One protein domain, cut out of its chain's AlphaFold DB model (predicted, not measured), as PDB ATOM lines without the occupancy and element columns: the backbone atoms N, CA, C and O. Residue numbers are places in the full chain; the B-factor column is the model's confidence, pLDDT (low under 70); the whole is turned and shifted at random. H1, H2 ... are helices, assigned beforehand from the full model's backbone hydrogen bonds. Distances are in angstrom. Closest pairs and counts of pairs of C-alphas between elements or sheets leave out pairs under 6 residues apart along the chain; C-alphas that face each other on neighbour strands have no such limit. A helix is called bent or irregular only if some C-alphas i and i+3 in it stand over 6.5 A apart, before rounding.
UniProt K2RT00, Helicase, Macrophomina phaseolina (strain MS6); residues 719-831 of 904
ATOM      1  N   PHE A 719     -40.025   5.082 -29.321       85.12
ATOM      2  CA  PHE A 719     -40.834   6.115 -29.971       85.12
ATOM      3  C   PHE A 719     -41.123   7.333 -29.076       85.12
ATOM      4  O   PHE A 719     -41.893   8.209 -29.467       85.12
ATOM      5  N   SER A 720     -40.490   7.435 -27.903       77.44
ATOM      6  CA  SER A 720     -40.706   8.479 -26.876       77.44
ATOM      7  C   SER A 720     -40.645   9.942 -27.365       77.44
ATOM      8  O   SER A 720     -41.286  10.822 -26.768       77.44
ATOM      9  N   GLN A 721     -39.921  10.195 -28.461       70.50
ATOM     10  CA  GLN A 721     -39.802  11.498 -29.132       70.50
ATOM     11  C   GLN A 721     -41.014  11.828 -30.037       70.50
ATOM     12  O   GLN A 721     -41.362  12.992 -30.257       70.50
ATOM     13  N   ILE A 722     -41.712  10.809 -30.554       82.06
ATOM     14  CA  ILE A 722     -42.802  10.950 -31.529       82.06
ATOM     15  C   ILE A 722     -44.107  11.288 -30.799       82.06
ATOM     16  O   ILE A 722     -44.889  10.420 -30.414       82.06
ATOM     17  N   ARG A 723     -44.354  12.586 -30.606       85.19
ATOM     18  CA  ARG A 723     -45.555  13.118 -29.934       85.19
ATOM     19  C   ARG A 723     -46.437  13.919 -30.899       85.19
ATOM     20  O   ARG A 723     -46.008  14.260 -32.005       85.19
ATOM     21  N   PHE A 724     -47.675  14.205 -30.492       86.44
ATOM     22  CA  PHE A 724     -48.539  15.148 -31.210       86.44
ATOM     23  C   PHE A 724     -47.954  16.563 -31.141       86.44
ATOM     24  O   PHE A 724     -47.639  17.055 -30.058       86.44
ATOM     25  N   ARG A 725     -47.841  17.225 -32.293       83.44
ATOM     26  CA  ARG A 725     -47.489  18.648 -32.405       83.44
ATOM     27  C   ARG A 725     -48.757  19.509 -32.329       83.44
ATOM     28  O   ARG A 725     -49.877  19.007 -32.473       83.44
ATOM     29  N   GLN A 726     -48.598  20.818 -32.132       77.50
ATOM     30  CA  GLN A 726     -49.723  21.759 -32.211       77.50
ATOM     31  C   GLN A 726     -50.462  21.607 -33.553       77.50
ATOM     32  O   GLN A 726     -49.838  21.456 -34.602       77.50
ATOM     33  N   ASN A 727     -51.796  21.627 -33.511       81.06
ATOM     34  CA  ASN A 727     -52.693  21.508 -34.670       81.06
ATOM     35  C   ASN A 727     -52.565  20.213 -35.513       81.06
ATOM     36  O   ASN A 727     -53.162  20.115 -36.588       81.06
ATOM     37  N   GLU A 728     -51.883  19.170 -35.019       88.00
ATOM     38  CA  GLU A 728     -51.934  17.821 -35.613       88.00
ATOM     39  C   GLU A 728     -53.194  17.036 -35.212       88.00
ATOM     40  O   GLU A 728     -53.652  16.183 -35.969       88.00
ATOM     41  N   LYS A 729     -53.780  17.305 -34.035       90.38
ATOM     42  CA  LYS A 729     -54.883  16.489 -33.486       90.38
ATOM     43  C   LYS A 729     -56.095  16.388 -34.425       90.38
ATOM     44  O   LYS A 729     -56.688  15.321 -34.524       90.38
ATOM     45  N   ALA A 730     -56.438  17.461 -35.144       90.88
ATOM     46  CA  ALA A 730     -57.532  17.453 -36.122       90.88
ATOM     47  C   ALA A 730     -57.231  16.562 -37.345       90.88
ATOM     48  O   ALA A 730     -58.096  15.810 -37.785       90.88
ATOM     49  N   PHE A 731     -55.991  16.587 -37.841       94.12
ATOM     50  CA  PHE A 731     -55.529  15.746 -38.950       94.12
ATOM     51  C   PHE A 731     -55.592  14.255 -38.586       94.12
ATOM     52  O   PHE A 731     -56.172  13.458 -39.321       94.12
ATOM     53  N   TYR A 732     -55.080  13.882 -37.409       94.88
ATOM     54  CA  TYR A 732     -55.136  12.493 -36.948       94.88
ATOM     55  C   TYR A 732     -56.550  12.036 -36.553       94.88
ATOM     56  O   TYR A 732     -56.844  10.856 -36.716       94.88
ATOM     57  N   LYS A 733     -57.455  12.935 -36.125       94.38
ATOM     58  CA  LYS A 733     -58.884  12.601 -35.963       94.38
ATOM     59  C   LYS A 733     -59.529  12.192 -37.294       94.38
ATOM     60  O   LYS A 733     -60.247  11.201 -37.310       94.38
ATOM     61  N   LEU A 734     -59.229  12.892 -38.394       94.00
ATOM     62  CA  LEU A 734     -59.731  12.535 -39.730       94.00
ATOM     63  C   LEU A 734     -59.140  11.215 -40.252       94.00
ATOM     64  O   LEU A 734     -59.865  10.415 -40.839       94.00
ATOM     65  N   ILE A 735     -57.851  10.952 -39.997       95.19
ATOM     66  CA  ILE A 735     -57.239   9.646 -40.301       95.19
ATOM     67  C   ILE A 735     -57.946   8.535 -39.513       95.19
ATOM     68  O   ILE A 735     -58.339   7.539 -40.104       95.19
ATOM     69  N   ASN A 736     -58.174   8.723 -38.209       96.31
ATOM     70  CA  ASN A 736     -58.832   7.752 -37.325       96.31
ATOM     71  C   ASN A 736     -60.263   7.371 -37.758       96.31
ATOM     72  O   ASN A 736     -60.733   6.294 -37.408       96.31
ATOM     73  N   THR A 737     -60.949   8.232 -38.518       95.25
ATOM     74  CA  THR A 737     -62.283   7.959 -39.088       95.25
ATOM     75  C   THR A 737     -62.266   7.279 -40.462       95.25
ATOM     76  O   THR A 737     -63.330   6.976 -40.996       95.25
ATOM     77  N   ALA A 738     -61.098   7.046 -41.073       93.75
ATOM     78  CA  ALA A 738     -61.026   6.417 -42.389       93.75
ATOM     79  C   ALA A 738     -61.332   4.902 -42.308       93.75
ATOM     80  O   ALA A 738     -60.737   4.222 -41.469       93.75
ATOM     81  N   PRO A 739     -62.154   4.325 -43.214       90.56
ATOM     82  CA  PRO A 739     -62.512   2.896 -43.191       90.56
ATOM     83  C   PRO A 739     -61.342   1.901 -43.291       90.56
ATOM     84  O   PRO A 739     -61.524   0.714 -43.036       90.56
ATOM     85  N   SER A 740     -60.147   2.358 -43.674       91.56
ATOM     86  CA  SER A 740     -58.919   1.558 -43.714       91.56
ATOM     87  C   SER A 740     -58.163   1.471 -42.376       91.56
ATOM     88  O   SER A 740     -57.234   0.666 -42.254       91.56
ATOM     89  N   ILE A 741     -58.564   2.237 -41.352       96.19
ATOM     90  CA  ILE A 741     -58.047   2.097 -39.983       96.19
ATOM     91  C   ILE A 741     -58.756   0.925 -39.297       96.19
ATOM     92  O   ILE A 741     -59.906   1.014 -38.878       96.19
ATOM     93  N   LYS A 742     -58.033  -0.191 -39.183       95.38
ATOM     94  CA  LYS A 742     -58.547  -1.482 -38.700       95.38
ATOM     95  C   LYS A 742     -58.913  -1.489 -37.209       95.38
ATOM     96  O   LYS A 742     -59.775  -2.256 -36.791       95.38
ATOM     97  N   PHE A 743     -58.262  -0.641 -36.415       96.56
ATOM     98  CA  PHE A 743     -58.469  -0.487 -34.976       96.56
ATOM     99  C   PHE A 743     -58.561   1.009 -34.616       96.56
ATOM    100  O   PHE A 743     -57.557   1.602 -34.198       96.56
ATOM    101  N   PRO A 744     -59.734   1.645 -34.807       95.69
ATOM    102  CA  PRO A 744     -59.940   3.046 -34.458       95.69
ATOM    103  C   PRO A 744     -59.748   3.310 -32.962       95.69
ATOM    104  O   PRO A 744     -60.120   2.512 -32.100       95.69
ATOM    105  N   ILE A 745     -59.181   4.469 -32.649       95.06
ATOM    106  CA  ILE A 745     -58.937   4.936 -31.287       95.06
ATOM    107  C   ILE A 745     -60.184   5.675 -30.803       95.06
ATOM    108  O   ILE A 745     -60.526   6.735 -31.327       95.06
ATOM    109  N   LEU A 746     -60.863   5.099 -29.809       91.75
ATOM    110  CA  LEU A 746     -62.141   5.599 -29.280       91.75
ATOM    111  C   LEU A 746     -61.981   6.682 -28.195       91.75
ATOM    112  O   LEU A 746     -62.953   7.324 -27.811       91.75
ATOM    113  N   VAL A 747     -60.759   6.885 -27.696       91.81
ATOM    114  CA  VAL A 747     -60.419   7.916 -26.701       91.81
ATOM    115  C   VAL A 747     -59.910   9.199 -27.366       91.81
ATOM    116  O   VAL A 747     -59.598   9.230 -28.557       91.81
ATOM    117  N   ASN A 748     -59.805  10.281 -26.591       89.25
ATOM    118  CA  ASN A 748     -59.216  11.530 -27.069       89.25
ATOM    119  C   ASN A 748     -57.787  11.322 -27.593       89.25
ATOM    120  O   ASN A 748     -56.997  10.614 -26.983       89.25
ATOM    121  N   LEU A 749     -57.450  11.989 -28.703       91.44
ATOM    122  CA  LEU A 749     -56.095  11.973 -29.254       91.44
ATOM    123  C   LEU A 749     -55.202  12.962 -28.493       91.44
ATOM    124  O   LEU A 749     -55.261  14.178 -28.703       91.44
ATOM    125  N   ASP A 750     -54.402  12.448 -27.569       87.50
ATOM    126  CA  ASP A 750     -53.531  13.179 -26.650       87.50
ATOM    127  C   ASP A 750     -52.168  12.508 -26.393       87.50
ATOM    128  O   ASP A 750     -51.172  13.220 -26.262       87.50
ATOM    129  N   GLN A 751     -52.091  11.178 -26.403       91.00
ATOM    130  CA  GLN A 751     -50.892  10.407 -26.067       91.00
ATOM    131  C   GLN A 751     -50.083   9.977 -27.302       91.00
ATOM    132  O   GLN A 751     -50.616   9.642 -28.358       91.00
ATOM    133  N   SER A 752     -48.758   9.912 -27.144       91.94
ATOM    134  CA  SER A 752     -47.810   9.481 -28.187       91.94
ATOM    135  C   SER A 752     -48.141   8.113 -28.831       91.94
ATOM    136  O   SER A 752     -48.217   8.066 -30.063       91.94
ATOM    137  N   PRO A 753     -48.457   7.036 -28.075       94.25
ATOM    138  CA  PRO A 753     -48.804   5.729 -28.647       94.25
ATOM    139  C   PRO A 753     -50.007   5.748 -29.593       94.25
ATOM    140  O   PRO A 753     -50.043   5.003 -30.568       94.25
ATOM    141  N   GLN A 754     -50.974   6.640 -29.361       95.81
ATOM    142  CA  GLN A 754     -52.137   6.790 -30.235       95.81
ATOM    143  C   GLN A 754     -51.712   7.319 -31.613       95.81
ATOM    144  O   GLN A 754     -52.119   6.782 -32.644       95.81
ATOM    145  N   LYS A 755     -50.829   8.331 -31.641       95.75
ATOM    146  CA  LYS A 755     -50.235   8.854 -32.880       95.75
ATOM    147  C   LYS A 755     -49.446   7.767 -33.615       95.75
ATOM    148  O   LYS A 755     -49.624   7.601 -34.816       95.75
ATOM    149  N   ILE A 756     -48.607   7.015 -32.900       96.81
ATOM    150  CA  ILE A 756     -47.768   5.950 -33.477       96.81
ATOM    151  C   ILE A 756     -48.634   4.827 -34.067       96.81
ATOM    152  O   ILE A 756     -48.393   4.403 -35.195       96.81
ATOM    153  N   SER A 757     -49.686   4.406 -33.355       97.31
ATOM    154  CA  SER A 757     -50.671   3.445 -33.862       97.31
ATOM    155  C   SER A 757     -51.324   3.950 -35.152       97.31
ATOM    156  O   SER A 757     -51.294   3.245 -36.156       97.31
ATOM    157  N   LEU A 758     -51.821   5.193 -35.189       97.56
ATOM    158  CA  LEU A 758     -52.431   5.761 -36.401       97.56
ATOM    159  C   LEU A 758     -51.442   5.899 -37.572       97.56
ATOM    160  O   LEU A 758     -51.823   5.663 -38.718       97.56
ATOM    161  N   ILE A 759     -50.170   6.219 -37.313       96.94
ATOM    162  CA  ILE A 759     -49.110   6.229 -38.339       96.94
ATOM    163  C   ILE A 759     -48.912   4.829 -38.937       96.94
ATOM    164  O   ILE A 759     -48.834   4.686 -40.154       96.94
ATOM    165  N   ILE A 760     -48.853   3.787 -38.105       97.56
ATOM    166  CA  ILE A 760     -48.715   2.406 -38.583       97.56
ATOM    167  C   ILE A 760     -49.964   1.998 -39.371       97.56
ATOM    168  O   ILE A 760     -49.851   1.550 -40.511       97.56
ATOM    169  N   GLN A 761     -51.151   2.189 -38.796       97.56
ATOM    170  CA  GLN A 761     -52.411   1.764 -39.402       97.56
ATOM    171  C   GLN A 761     -52.723   2.488 -40.716       97.56
ATOM    172  O   GLN A 761     -53.212   1.841 -41.635       97.56
ATOM    173  N   SER A 762     -52.400   3.781 -40.843       96.44
ATOM    174  CA  SER A 762     -52.599   4.529 -42.097       96.44
ATOM    175  C   SER A 762     -51.715   4.028 -43.239       96.44
ATOM    176  O   SER A 762     -52.157   4.005 -44.383       96.44
ATOM    177  N   ILE A 763     -50.500   3.550 -42.944       96.00
ATOM    178  CA  ILE A 763     -49.650   2.895 -43.947       96.00
ATOM    179  C   ILE A 763     -50.191   1.501 -44.287       96.00
ATOM    180  O   ILE A 763     -50.389   1.202 -45.461       96.00
ATOM    181  N   LEU A 764     -50.489   0.661 -43.286       96.00
ATOM    182  CA  LEU A 764     -50.956  -0.715 -43.520       96.00
ATOM    183  C   LEU A 764     -52.344  -0.783 -44.188       96.00
ATOM    184  O   LEU A 764     -52.618  -1.701 -44.961       96.00
ATOM    185  N   GLY A 765     -53.204   0.194 -43.908       94.88
ATOM    186  CA  GLY A 765     -54.511   0.372 -44.537       94.88
ATOM    187  C   GLY A 765     -54.479   1.088 -45.889       94.88
ATOM    188  O   GLY A 765     -55.521   1.175 -46.534       94.88
ATOM    189  N   ASP A 766     -53.317   1.594 -46.323       93.19
ATOM    190  CA  ASP A 766     -53.165   2.432 -47.521       93.19
ATOM    191  C   ASP A 766     -54.108   3.656 -47.512       93.19
ATOM    192  O   ASP A 766     -54.773   3.979 -48.495       93.19
ATOM    193  N   THR A 767     -54.223   4.295 -46.344       92.06
ATOM    194  CA  THR A 767     -55.140   5.406 -46.076       92.06
ATOM    195  C   THR A 767     -54.653   6.694 -46.738       92.06
ATOM    196  O   THR A 767     -53.637   7.259 -46.331       92.06
ATOM    197  N   ASP A 768     -55.425   7.213 -47.697       87.81
ATOM    198  CA  ASP A 768     -55.219   8.551 -48.259       87.81
ATOM    199  C   ASP A 768     -55.250   9.618 -47.137       87.81
ATOM    200  O   ASP A 768     -56.266   9.761 -46.446       87.81
ATOM    201  N   PRO A 769     -54.162  10.381 -46.907       88.50
ATOM    202  CA  PRO A 769     -54.133  11.392 -45.857       88.50
ATOM    203  C   PRO A 769     -54.963  12.625 -46.262       88.50
ATOM    204  O   PRO A 769     -54.940  13.000 -47.437       88.50
ATOM    205  N   PRO A 770     -55.627  13.318 -45.312       91.06
ATOM    206  CA  PRO A 770     -56.433  14.511 -45.585       91.06
ATOM    207  C   PRO A 770     -55.762  15.508 -46.546       91.06
ATOM    208  O   PRO A 770     -54.685  16.038 -46.265       91.06
ATOM    209  N   VAL A 771     -56.405  15.724 -47.698       87.62
ATOM    210  CA  VAL A 771     -55.834  16.435 -48.859       87.62
ATOM    211  C   VAL A 771     -55.964  17.960 -48.744       87.62
ATOM    212  O   VAL A 771     -55.114  18.676 -49.266       87.62
ATOM    213  N   ASP A 772     -56.998  18.408 -48.027       87.50
ATOM    214  CA  ASP A 772     -57.349  19.783 -47.646       87.50
ATOM    215  C   ASP A 772     -56.125  20.651 -47.269       87.50
ATOM    216  O   ASP A 772     -55.252  20.230 -46.501       87.50
ATOM    217  N   GLU A 773     -56.049  21.866 -47.828       82.88
ATOM    218  CA  GLU A 773     -54.841  22.708 -47.850       82.88
ATOM    219  C   GLU A 773     -54.270  23.003 -46.456       82.88
ATOM    220  O   GLU A 773     -53.047  23.034 -46.268       82.88
ATOM    221  N   ARG A 774     -55.136  23.119 -45.437       86.56
ATOM    222  CA  ARG A 774     -54.725  23.336 -44.034       86.56
ATOM    223  C   ARG A 774     -53.873  22.201 -43.450       86.56
ATOM    224  O   ARG A 774     -53.290  22.377 -42.381       86.56
ATOM    225  N   PHE A 775     -53.790  21.055 -44.134       88.94
ATOM    226  CA  PHE A 775     -53.035  19.871 -43.719       88.94
ATOM    227  C   PHE A 775     -51.773  19.579 -44.551       88.94
ATOM    228  O   PHE A 775     -51.098  18.580 -44.299       88.94
ATOM    229  N   VAL A 776     -51.376  20.447 -45.493       85.31
ATOM    230  CA  VAL A 776     -50.149  20.257 -46.306       85.31
ATOM    231  C   VAL A 776     -48.884  20.109 -45.438       85.31
ATOM    232  O   VAL A 776     -48.007  19.285 -45.731       85.31
ATOM    233  N   ARG A 777     -48.801  20.841 -44.316       84.06
ATOM    234  CA  ARG A 777     -47.694  20.709 -43.348       84.06
ATOM    235  C   ARG A 777     -47.740  19.360 -42.623       84.06
ATOM    236  O   ARG A 777     -46.717  18.685 -42.541       84.06
ATOM    237  N   GLN A 778     -48.921  18.946 -42.174       90.00
ATOM    238  CA  GLN A 778     -49.167  17.703 -41.444       90.00
ATOM    239  C   GLN A 778     -48.918  16.466 -42.324       90.00
ATOM    240  O   GLN A 778     -48.308  15.514 -41.851       90.00
ATOM    241  N   ARG A 779     -49.255  16.503 -43.622       88.38
ATOM    242  CA  ARG A 779     -48.843  15.489 -44.620       88.38
ATOM    243  C   ARG A 779     -47.318  15.369 -44.724       88.38
ATOM    244  O   ARG A 779     -46.767  14.272 -44.690       88.38
ATOM    245  N   THR A 780     -46.623  16.502 -44.802       83.00
ATOM    246  CA  THR A 780     -45.151  16.542 -44.892       83.00
ATOM    247  C   THR A 780     -44.476  16.069 -43.594       83.00
ATOM    248  O   THR A 780     -43.385  15.497 -43.631       83.00
ATOM    249  N   GLN A 781     -45.125  16.277 -42.445       85.62
ATOM    250  CA  GLN A 781     -44.708  15.768 -41.135       85.62
ATOM    251  C   GLN A 781     -44.986  14.265 -40.988       85.62
ATOM    252  O   GLN A 781     -44.092  13.540 -40.565       85.62
ATOM    253  N   LEU A 782     -46.158  13.781 -41.419       89.75
ATOM    254  CA  LEU A 782     -46.516  12.359 -41.441       89.75
ATOM    255  C   LEU A 782     -45.461  11.541 -42.191       89.75
ATOM    256  O   LEU A 782     -44.965  10.564 -41.647       89.75
ATOM    257  N   ASN A 783     -45.022  11.984 -43.373       85.62
ATOM    258  CA  ASN A 783     -43.973  11.293 -44.135       85.62
ATOM    259  C   ASN A 783     -42.633  11.169 -43.371       85.62
ATOM    260  O   ASN A 783     -41.906  10.196 -43.562       85.62
ATOM    261  N   GLN A 784     -42.301  12.122 -42.494       81.31
ATOM    262  CA  GLN A 784     -41.081  12.095 -41.672       81.31
ATOM    263  C   GLN A 784     -41.261  11.229 -40.415       81.31
ATOM    264  O   GLN A 784     -40.366  10.461 -40.049       81.31
ATOM    265  N   ASP A 785     -42.440  11.295 -39.795       88.44
ATOM    266  CA  ASP A 785     -42.797  10.457 -38.650       88.44
ATOM    267  C   ASP A 785     -42.912   8.974 -39.077       88.44
ATOM    268  O   ASP A 785     -42.430   8.102 -38.363       88.44
ATOM    269  N   VAL A 786     -43.428   8.674 -40.280       90.94
ATOM    270  CA  VAL A 786     -43.480   7.322 -40.883       90.94
ATOM    271  C   VAL A 786     -42.089   6.697 -40.993       90.94
ATOM    272  O   VAL A 786     -41.908   5.554 -40.578       90.94
ATOM    273  N   VAL A 787     -41.092   7.423 -41.512       83.62
ATOM    274  CA  VAL A 787     -39.703   6.921 -41.583       83.62
ATOM    275  C   VAL A 787     -39.166   6.637 -40.175       83.62
ATOM    276  O   VAL A 787     -38.622   5.561 -39.925       83.62
ATOM    277  N   SER A 788     -39.406   7.564 -39.244       80.12
ATOM    278  CA  SER A 788     -38.959   7.482 -37.845       80.12
ATOM    279  C   SER A 788     -39.631   6.352 -37.046       80.12
ATOM    280  O   SER A 788     -39.024   5.798 -36.133       80.12
ATOM    281  N   VAL A 789     -40.860   5.966 -37.404       89.69
ATOM    282  CA  VAL A 789     -41.551   4.796 -36.840       89.69
ATOM    283  C   VAL A 789     -41.026   3.504 -37.477       89.69
ATOM    284  O   VAL A 789     -40.532   2.612 -36.783       89.69
ATOM    285  N   PHE A 790     -41.083   3.388 -38.809       90.81
ATOM    286  CA  PHE A 790     -40.810   2.124 -39.509       90.81
ATOM    287  C   PHE A 790     -39.342   1.660 -39.446       90.81
ATOM    288  O   PHE A 790     -39.085   0.472 -39.641       90.81
ATOM    289  N   GLN A 791     -38.389   2.535 -39.101       81.69
ATOM    290  CA  GLN A 791     -37.006   2.130 -38.794       81.69
ATOM    291  C   GLN A 791     -36.883   1.243 -37.535       81.69
ATOM    292  O   GLN A 791     -35.884   0.539 -37.380       81.69
ATOM    293  N   HIS A 792     -37.871   1.248 -36.627       81.88
ATOM    294  CA  HIS A 792     -37.856   0.416 -35.413       81.88
ATOM    295  C   HIS A 792     -38.936  -0.676 -35.398       81.88
ATOM    296  O   HIS A 792     -38.712  -1.720 -34.787       81.88
ATOM    297  N   THR A 793     -40.066  -0.509 -36.101       89.94
ATOM    298  CA  THR A 793     -41.164  -1.505 -36.086       89.94
ATOM    299  C   THR A 793     -40.695  -2.928 -36.410       89.94
ATOM    300  O   THR A 793     -41.110  -3.867 -35.738       89.94
ATOM    301  N   ARG A 794     -39.778  -3.089 -37.378       84.56
ATOM    302  CA  ARG A 794     -39.237  -4.391 -37.820       84.56
ATOM    303  C   ARG A 794     -38.531  -5.182 -36.710       84.56
ATOM    304  O   ARG A 794     -38.758  -6.384 -36.601       84.56
ATOM    305  N   ARG A 795     -37.698  -4.532 -35.884       84.38
ATOM    306  CA  ARG A 795     -36.991  -5.199 -34.768       84.38
ATOM    307  C   ARG A 795     -37.912  -5.428 -33.569       84.38
ATOM    308  O   ARG A 795     -37.853  -6.481 -32.946       84.38
ATOM    309  N   LEU A 796     -38.818  -4.484 -33.306       91.38
ATOM    310  CA  LEU A 796     -39.780  -4.567 -32.207       91.38
ATOM    311  C   LEU A 796     -40.803  -5.693 -32.414       91.38
ATOM    312  O   LEU A 796     -41.007  -6.497 -31.513       91.38
ATOM    313  N   VAL A 797     -41.393  -5.824 -33.609       95.88
ATOM    314  CA  VAL A 797     -42.345  -6.916 -33.880       95.88
ATOM    315  C   VAL A 797     -41.670  -8.291 -33.864       95.88
ATOM    316  O   VAL A 797     -42.277  -9.256 -33.409       95.88
ATOM    317  N   ARG A 798     -40.399  -8.386 -34.279       91.56
ATOM    318  CA  ARG A 798     -39.614  -9.627 -34.178       91.56
ATOM    319  C   ARG A 798     -39.302 -10.014 -32.733       91.56
ATOM    320  O   ARG A 798     -39.461 -11.177 -32.391       91.56
ATOM    321  N   CYS A 799     -38.997  -9.042 -31.875       89.00
ATOM    322  CA  CYS A 799     -38.906  -9.256 -30.432       89.00
ATOM    323  C   CYS A 799     -40.209  -9.853 -29.863       89.00
ATOM    324  O   CYS A 799     -40.159 -10.840 -29.136       89.00
ATOM    325  N   ILE A 800     -41.379  -9.319 -30.243       96.38
ATOM    326  CA  ILE A 800     -42.678  -9.849 -29.783       96.38
ATOM    327  C   ILE A 800     -42.947 -11.266 -30.325       96.38
ATOM    328  O   ILE A 800     -43.462 -12.104 -29.584       96.38
ATOM    329  N   VAL A 801     -42.591 -11.555 -31.586       96.38
ATOM    330  CA  VAL A 801     -42.699 -12.907 -32.174       96.38
ATOM    331  C   VAL A 801     -41.884 -13.919 -31.370       96.38
ATOM    332  O   VAL A 801     -42.425 -14.948 -30.973       96.38
ATOM    333  N   ASP A 802     -40.619 -13.621 -31.079       91.69
ATOM    334  CA  ASP A 802     -39.748 -14.551 -30.357       91.69
ATOM    335  C   ASP A 802     -40.203 -14.730 -28.893       91.69
ATOM    336  O   ASP A 802     -40.207 -15.855 -28.387       91.69
ATOM    337  N   CYS A 803     -40.702 -13.672 -28.236       93.38
ATOM    338  CA  CYS A 803     -41.342 -13.777 -26.915       93.38
ATOM    339  C   CYS A 803     -42.572 -14.701 -26.932       93.38
ATOM    340  O   CYS A 803     -42.769 -15.487 -26.004       93.38
ATOM    341  N   ALA A 804     -43.399 -14.628 -27.979       95.25
ATOM    342  CA  ALA A 804     -44.573 -15.487 -28.134       95.25
ATOM    343  C   ALA A 804     -44.187 -16.960 -28.372       95.25
ATOM    344  O   ALA A 804     -44.807 -17.859 -27.799       95.25
ATOM    345  N   ILE A 805     -43.122 -17.198 -29.149       95.75
ATOM    346  CA  ILE A 805     -42.551 -18.531 -29.386       95.75
ATOM    347  C   ILE A 805     -42.002 -19.120 -28.080       95.75
ATOM    348  O   ILE A 805     -42.315 -20.268 -27.760       95.75
ATOM    349  N   HIS A 806     -41.257 -18.341 -27.285       94.19
ATOM    350  CA  HIS A 806     -40.762 -18.780 -25.974       94.19
ATOM    351  C   HIS A 806     -41.909 -19.153 -25.018       94.19
ATOM    352  O   HIS A 806     -41.884 -20.219 -24.401       94.19
ATOM    353  N   ARG A 807     -42.970 -18.334 -24.982       94.25
ATOM    354  CA  ARG A 807     -44.221 -18.601 -24.242       94.25
ATOM    355  C   ARG A 807     -45.026 -19.794 -24.779       94.25
ATOM    356  O   ARG A 807     -46.020 -20.166 -24.161       94.25
ATOM    357  N   LYS A 808     -44.626 -20.384 -25.915       96.25
ATOM    358  CA  LYS A 808     -45.355 -21.431 -26.663       96.25
ATOM    359  C   LYS A 808     -46.783 -21.008 -27.047       96.25
ATOM    360  O   LYS A 808     -47.657 -21.842 -27.272       96.25
ATOM    361  N   ASP A 809     -47.013 -19.700 -27.143       96.62
ATOM    362  CA  ASP A 809     -48.318 -19.097 -27.374       96.62
ATOM    363  C   ASP A 809     -48.585 -19.033 -28.882       96.62
ATOM    364  O   ASP A 809     -48.193 -18.087 -29.571       96.62
ATOM    365  N   SER A 810     -49.206 -20.079 -29.424       96.44
ATOM    366  CA  SER A 810     -49.450 -20.217 -30.866       96.44
ATOM    367  C   SER A 810     -50.364 -19.121 -31.428       96.44
ATOM    368  O   SER A 810     -50.181 -18.697 -32.573       96.44
ATOM    369  N   VAL A 811     -51.307 -18.614 -30.626       97.31
ATOM    370  CA  VAL A 811     -52.242 -17.552 -31.023       97.31
ATOM    371  C   VAL A 811     -51.515 -16.211 -31.098       97.31
ATOM    372  O   VAL A 811     -51.552 -15.562 -32.146       97.31
ATOM    373  N   MET A 812     -50.789 -15.834 -30.042       97.31
ATOM    374  CA  MET A 812     -49.956 -14.629 -30.029       97.31
ATOM    375  C   MET A 812     -48.868 -14.699 -31.110       97.31
ATOM    376  O   MET A 812     -48.675 -13.723 -31.830       97.31
ATOM    377  N   THR A 813     -48.224 -15.857 -31.299       97.81
ATOM    378  CA  THR A 813     -47.194 -16.072 -32.334       97.81
ATOM    379  C   THR A 813     -47.760 -15.844 -33.734       97.81
ATOM    380  O   THR A 813     -47.189 -15.080 -34.511       97.81
ATOM    381  N   ARG A 814     -48.917 -16.437 -34.060       97.44
ATOM    382  CA  ARG A 814     -49.598 -16.235 -35.350       97.44
ATOM    383  C   ARG A 814     -49.974 -14.766 -35.562       97.44
ATOM    384  O   ARG A 814     -49.730 -14.220 -36.636       97.44
ATOM    385  N   ASN A 815     -50.544 -14.122 -34.543       97.81
ATOM    386  CA  ASN A 815     -50.977 -12.725 -34.618       97.81
ATOM    387  C   ASN A 815     -49.769 -11.770 -34.779       97.81
ATOM    388  O   ASN A 815     -49.811 -10.851 -35.598       97.81
ATOM    389  N   ALA A 816     -48.666 -12.022 -34.063       97.25
ATOM    390  CA  ALA A 816     -47.420 -11.262 -34.163       97.25
ATOM    391  C   ALA A 816     -46.700 -11.489 -35.505       97.25
ATOM    392  O   ALA A 816     -46.189 -10.536 -36.089       97.25
ATOM    393  N   LEU A 817     -46.713 -12.715 -36.046       96.62
ATOM    394  CA  LEU A 817     -46.191 -13.012 -37.385       96.62
ATOM    395  C   LEU A 817     -47.007 -12.318 -38.484       96.62
ATOM    396  O   LEU A 817     -46.414 -11.773 -39.412       96.62
ATOM    397  N   SER A 818     -48.337 -12.270 -38.365       96.50
ATOM    398  CA  SER A 818     -49.208 -11.550 -39.306       96.50
ATOM    399  C   SER A 818     -48.962 -10.033 -39.273       96.50
ATOM    400  O   SER A 818     -48.772  -9.403 -40.319       96.50
ATOM    401  N   LEU A 819     -48.825  -9.436 -38.078       97.06
ATOM    402  CA  LEU A 819     -48.395  -8.039 -37.951       97.06
ATOM    403  C   LEU A 819     -46.965  -7.832 -38.484       97.06
ATOM    404  O   LEU A 819     -46.696  -6.820 -39.126       97.06
ATOM    405  N   SER A 820     -46.055  -8.790 -38.277       96.06
ATOM    406  CA  SER A 820     -44.693  -8.732 -38.814       96.06
ATOM    407  C   SER A 820     -44.699  -8.727 -40.340       96.06
ATOM    408  O   SER A 820     -44.059  -7.858 -40.928       96.06
ATOM    409  N   ARG A 821     -45.428  -9.640 -40.995       93.81
ATOM    410  CA  ARG A 821     -45.585  -9.635 -42.460       93.81
ATOM    411  C   ARG A 821     -46.171  -8.305 -42.928       93.81
ATOM    412  O   ARG A 821     -45.578  -7.687 -43.808       93.81
ATOM    413  N   SER A 822     -47.207  -7.805 -42.246       95.94
ATOM    414  CA  SER A 822     -47.816  -6.502 -42.551       95.94
ATOM    415  C   SER A 822     -46.801  -5.347 -42.508       95.94
ATOM    416  O   SER A 822     -46.695  -4.546 -43.434       95.94
ATOM    417  N   LEU A 823     -45.998  -5.262 -41.442       94.75
ATOM    418  CA  LEU A 823     -44.993  -4.208 -41.251       94.75
ATOM    419  C   LEU A 823     -43.822  -4.288 -42.245       94.75
ATOM    420  O   LEU A 823     -43.187  -3.267 -42.522       94.75
ATOM    421  N   TYR A 824     -43.528  -5.476 -42.780       90.38
ATOM    422  CA  TYR A 824     -42.526  -5.661 -43.831       90.38
ATOM    423  C   TYR A 824     -43.064  -5.279 -45.217       90.38
ATOM    424  O   TYR A 824     -42.384  -4.527 -45.916       90.38
ATOM    425  N   SER A 825     -44.272  -5.729 -45.581       89.94
ATOM    426  CA  SER A 825     -44.927  -5.446 -46.872       89.94
ATOM    427  C   SER A 825     -45.569  -4.053 -46.959       89.94
ATOM    428  O   SER A 825     -45.901  -3.598 -48.052       89.94
ATOM    429  N   ARG A 826     -45.726  -3.365 -45.817       93.75
ATOM    430  CA  ARG A 826     -46.422  -2.072 -45.652       93.75
ATOM    431  C   ARG A 826     -47.906  -2.094 -46.043       93.75
ATOM    432  O   ARG A 826     -48.458  -1.061 -46.402       93.75
ATOM    433  N   VAL A 827     -48.554  -3.249 -45.931       94.62
ATOM    434  CA  VAL A 827     -49.997  -3.447 -46.148       94.62
ATOM    435  C   VAL A 827     -50.523  -4.461 -45.134       94.62
ATOM    436  O   VAL A 827     -49.748  -5.276 -44.646       94.62
ATOM    437  N   TRP A 828     -51.811  -4.448 -44.792       95.38
ATOM    438  CA  TRP A 828     -52.375  -5.497 -43.934       95.38
ATOM    439  C   TRP A 828     -52.254  -6.885 -44.586       95.38
ATOM    440  O   TRP A 828     -52.656  -7.086 -45.729       95.38
ATOM    441  N   ASP A 829     -51.715  -7.838 -43.827       93.25
ATOM    442  CA  ASP A 829     -51.441  -9.229 -44.220       93.25
ATOM    443  C   ASP A 829     -52.694 -10.036 -44.622       93.25
ATOM    444  O   ASP A 829     -52.587 -11.003 -45.368       93.25
ATOM    445  N   ASP A 830     -53.879  -9.613 -44.179       91.00
ATOM    446  CA  ASP A 830     -55.188 -10.177 -44.536       91.00
ATOM    447  C   ASP A 830     -55.987  -9.312 -45.533       91.00
ATOM    448  O   ASP A 830     -57.193  -9.493 -45.696       91.00
ATOM    449  N   SER A 831     -55.332  -8.365 -46.216       92.94
ATOM    450  CA  SER A 831     -55.958  -7.478 -47.206       92.94
ATOM    451  C   SER A 831     -55.571  -7.832 -48.651       92.94
ATOM    452  O   SER A 831     -54.410  -8.160 -48.908       92.94
TER     453      SER A 831
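This is residues 719 to 831 of the 904 residues of the protein "Helicase" of Macrophomina phaseolina (strain MS6) (UniProt K2RT00). One long, kinked helix, H3, runs the length of the domain; the last helix, H4, folds back along its later part as a helical hairpin, while H2 crosses it farther back and H1 packs on H2. A long loop, residues 737 to 751, joins H1 to H2. The printed part has 113 residues with four named helices, H1, H2, H3 and H4 in that order along the chain, and no named strand; its class is all helix. The whole is compact, with a radius of gyration of the C-alphas of 14.8 A, yet elongated in outline, with spans of 49 by 29 by 25 A.

Go along from Phe 719 and you come first to H1, residues 729 to 736. It touches H2, residues 752 to 764, at a steep tilt of 42 degrees, and the two run the same way. Look for their closest C-alphas at Asn 736 and Leu 758, 6.8 A apart. Next comes H3, residues 773 to 806, which has a kink of 40 degrees near residue 791. H2 touches it with residues 756 to 760 alone, and H3 meets this touch with residues 782 to 790 alone. The closest C-alphas there are those of Ile 759 and Val 786, 6.3 A apart, and the two helices are about perpendicular at 88 degrees. H1 and H3 are close but not clearly touching; their closest C-alphas, of Phe 731 and Phe 775, are 6.8 A apart. Last comes H4, residues 810 to 825, which forms a helical hairpin with H3: they touch and run opposite ways at a steep tilt of 38 degrees. In this touch H3 takes part with residues 790 to 805 alone, and the closest C-alphas are those of Ala 804 and Thr 813, 5.0 A apart. H2 and H4 are close but not clearly touching, with C-alphas 764 and 822 as their closest at 6.7 A; at 70.1 degrees they are only just about perpendicular. H1 and H4 are apart. The helix packing is mostly crossed: of the three touching pairs, 0 are at a shallow tilt. In H1, H2 and H4 every backbone O i to N i+4 pair is within hydrogen-bond range; in H3 it is 23 of 30.

Find C-alpha 729 at (-54.883, 16.489, -33.486), where H1 begins; from there it runs 10.3 A to C-alpha 736. H2 runs 18.7 A from C-alpha 752 to C-alpha 764. Find C-alpha 773 at (-54.841, 22.708, -47.850); here H3 begins, and it runs 49.0 A to C-alpha 806 at (-40.762, -18.780, -25.974). H3 is irregular, with C-alphas 774 and 777 standing 7.5 A apart. H4 runs 22.2 A from C-alpha 810 to C-alpha 825 at (-44.927, -5.446, -46.872).

The two C-alphas farthest apart are those of Glu 773 and Lys 808, at 49.9 A, while the first and last printed C-alphas, Phe 719 and Ser 831, are 26.7 A apart. The printed part has no cut. The link from H1 to H2 is long, with 15 residues whose C-alphas lie 9 to 17 A from the mean of the C-alphas; the link from H2 to H3 is short, with 8 residues, and the link from H3 to H4 is tight, with 3. Read the B-factor column for the model's confidence: the mean pLDDT of the printed part is 91.3, and no printed residue is under 70.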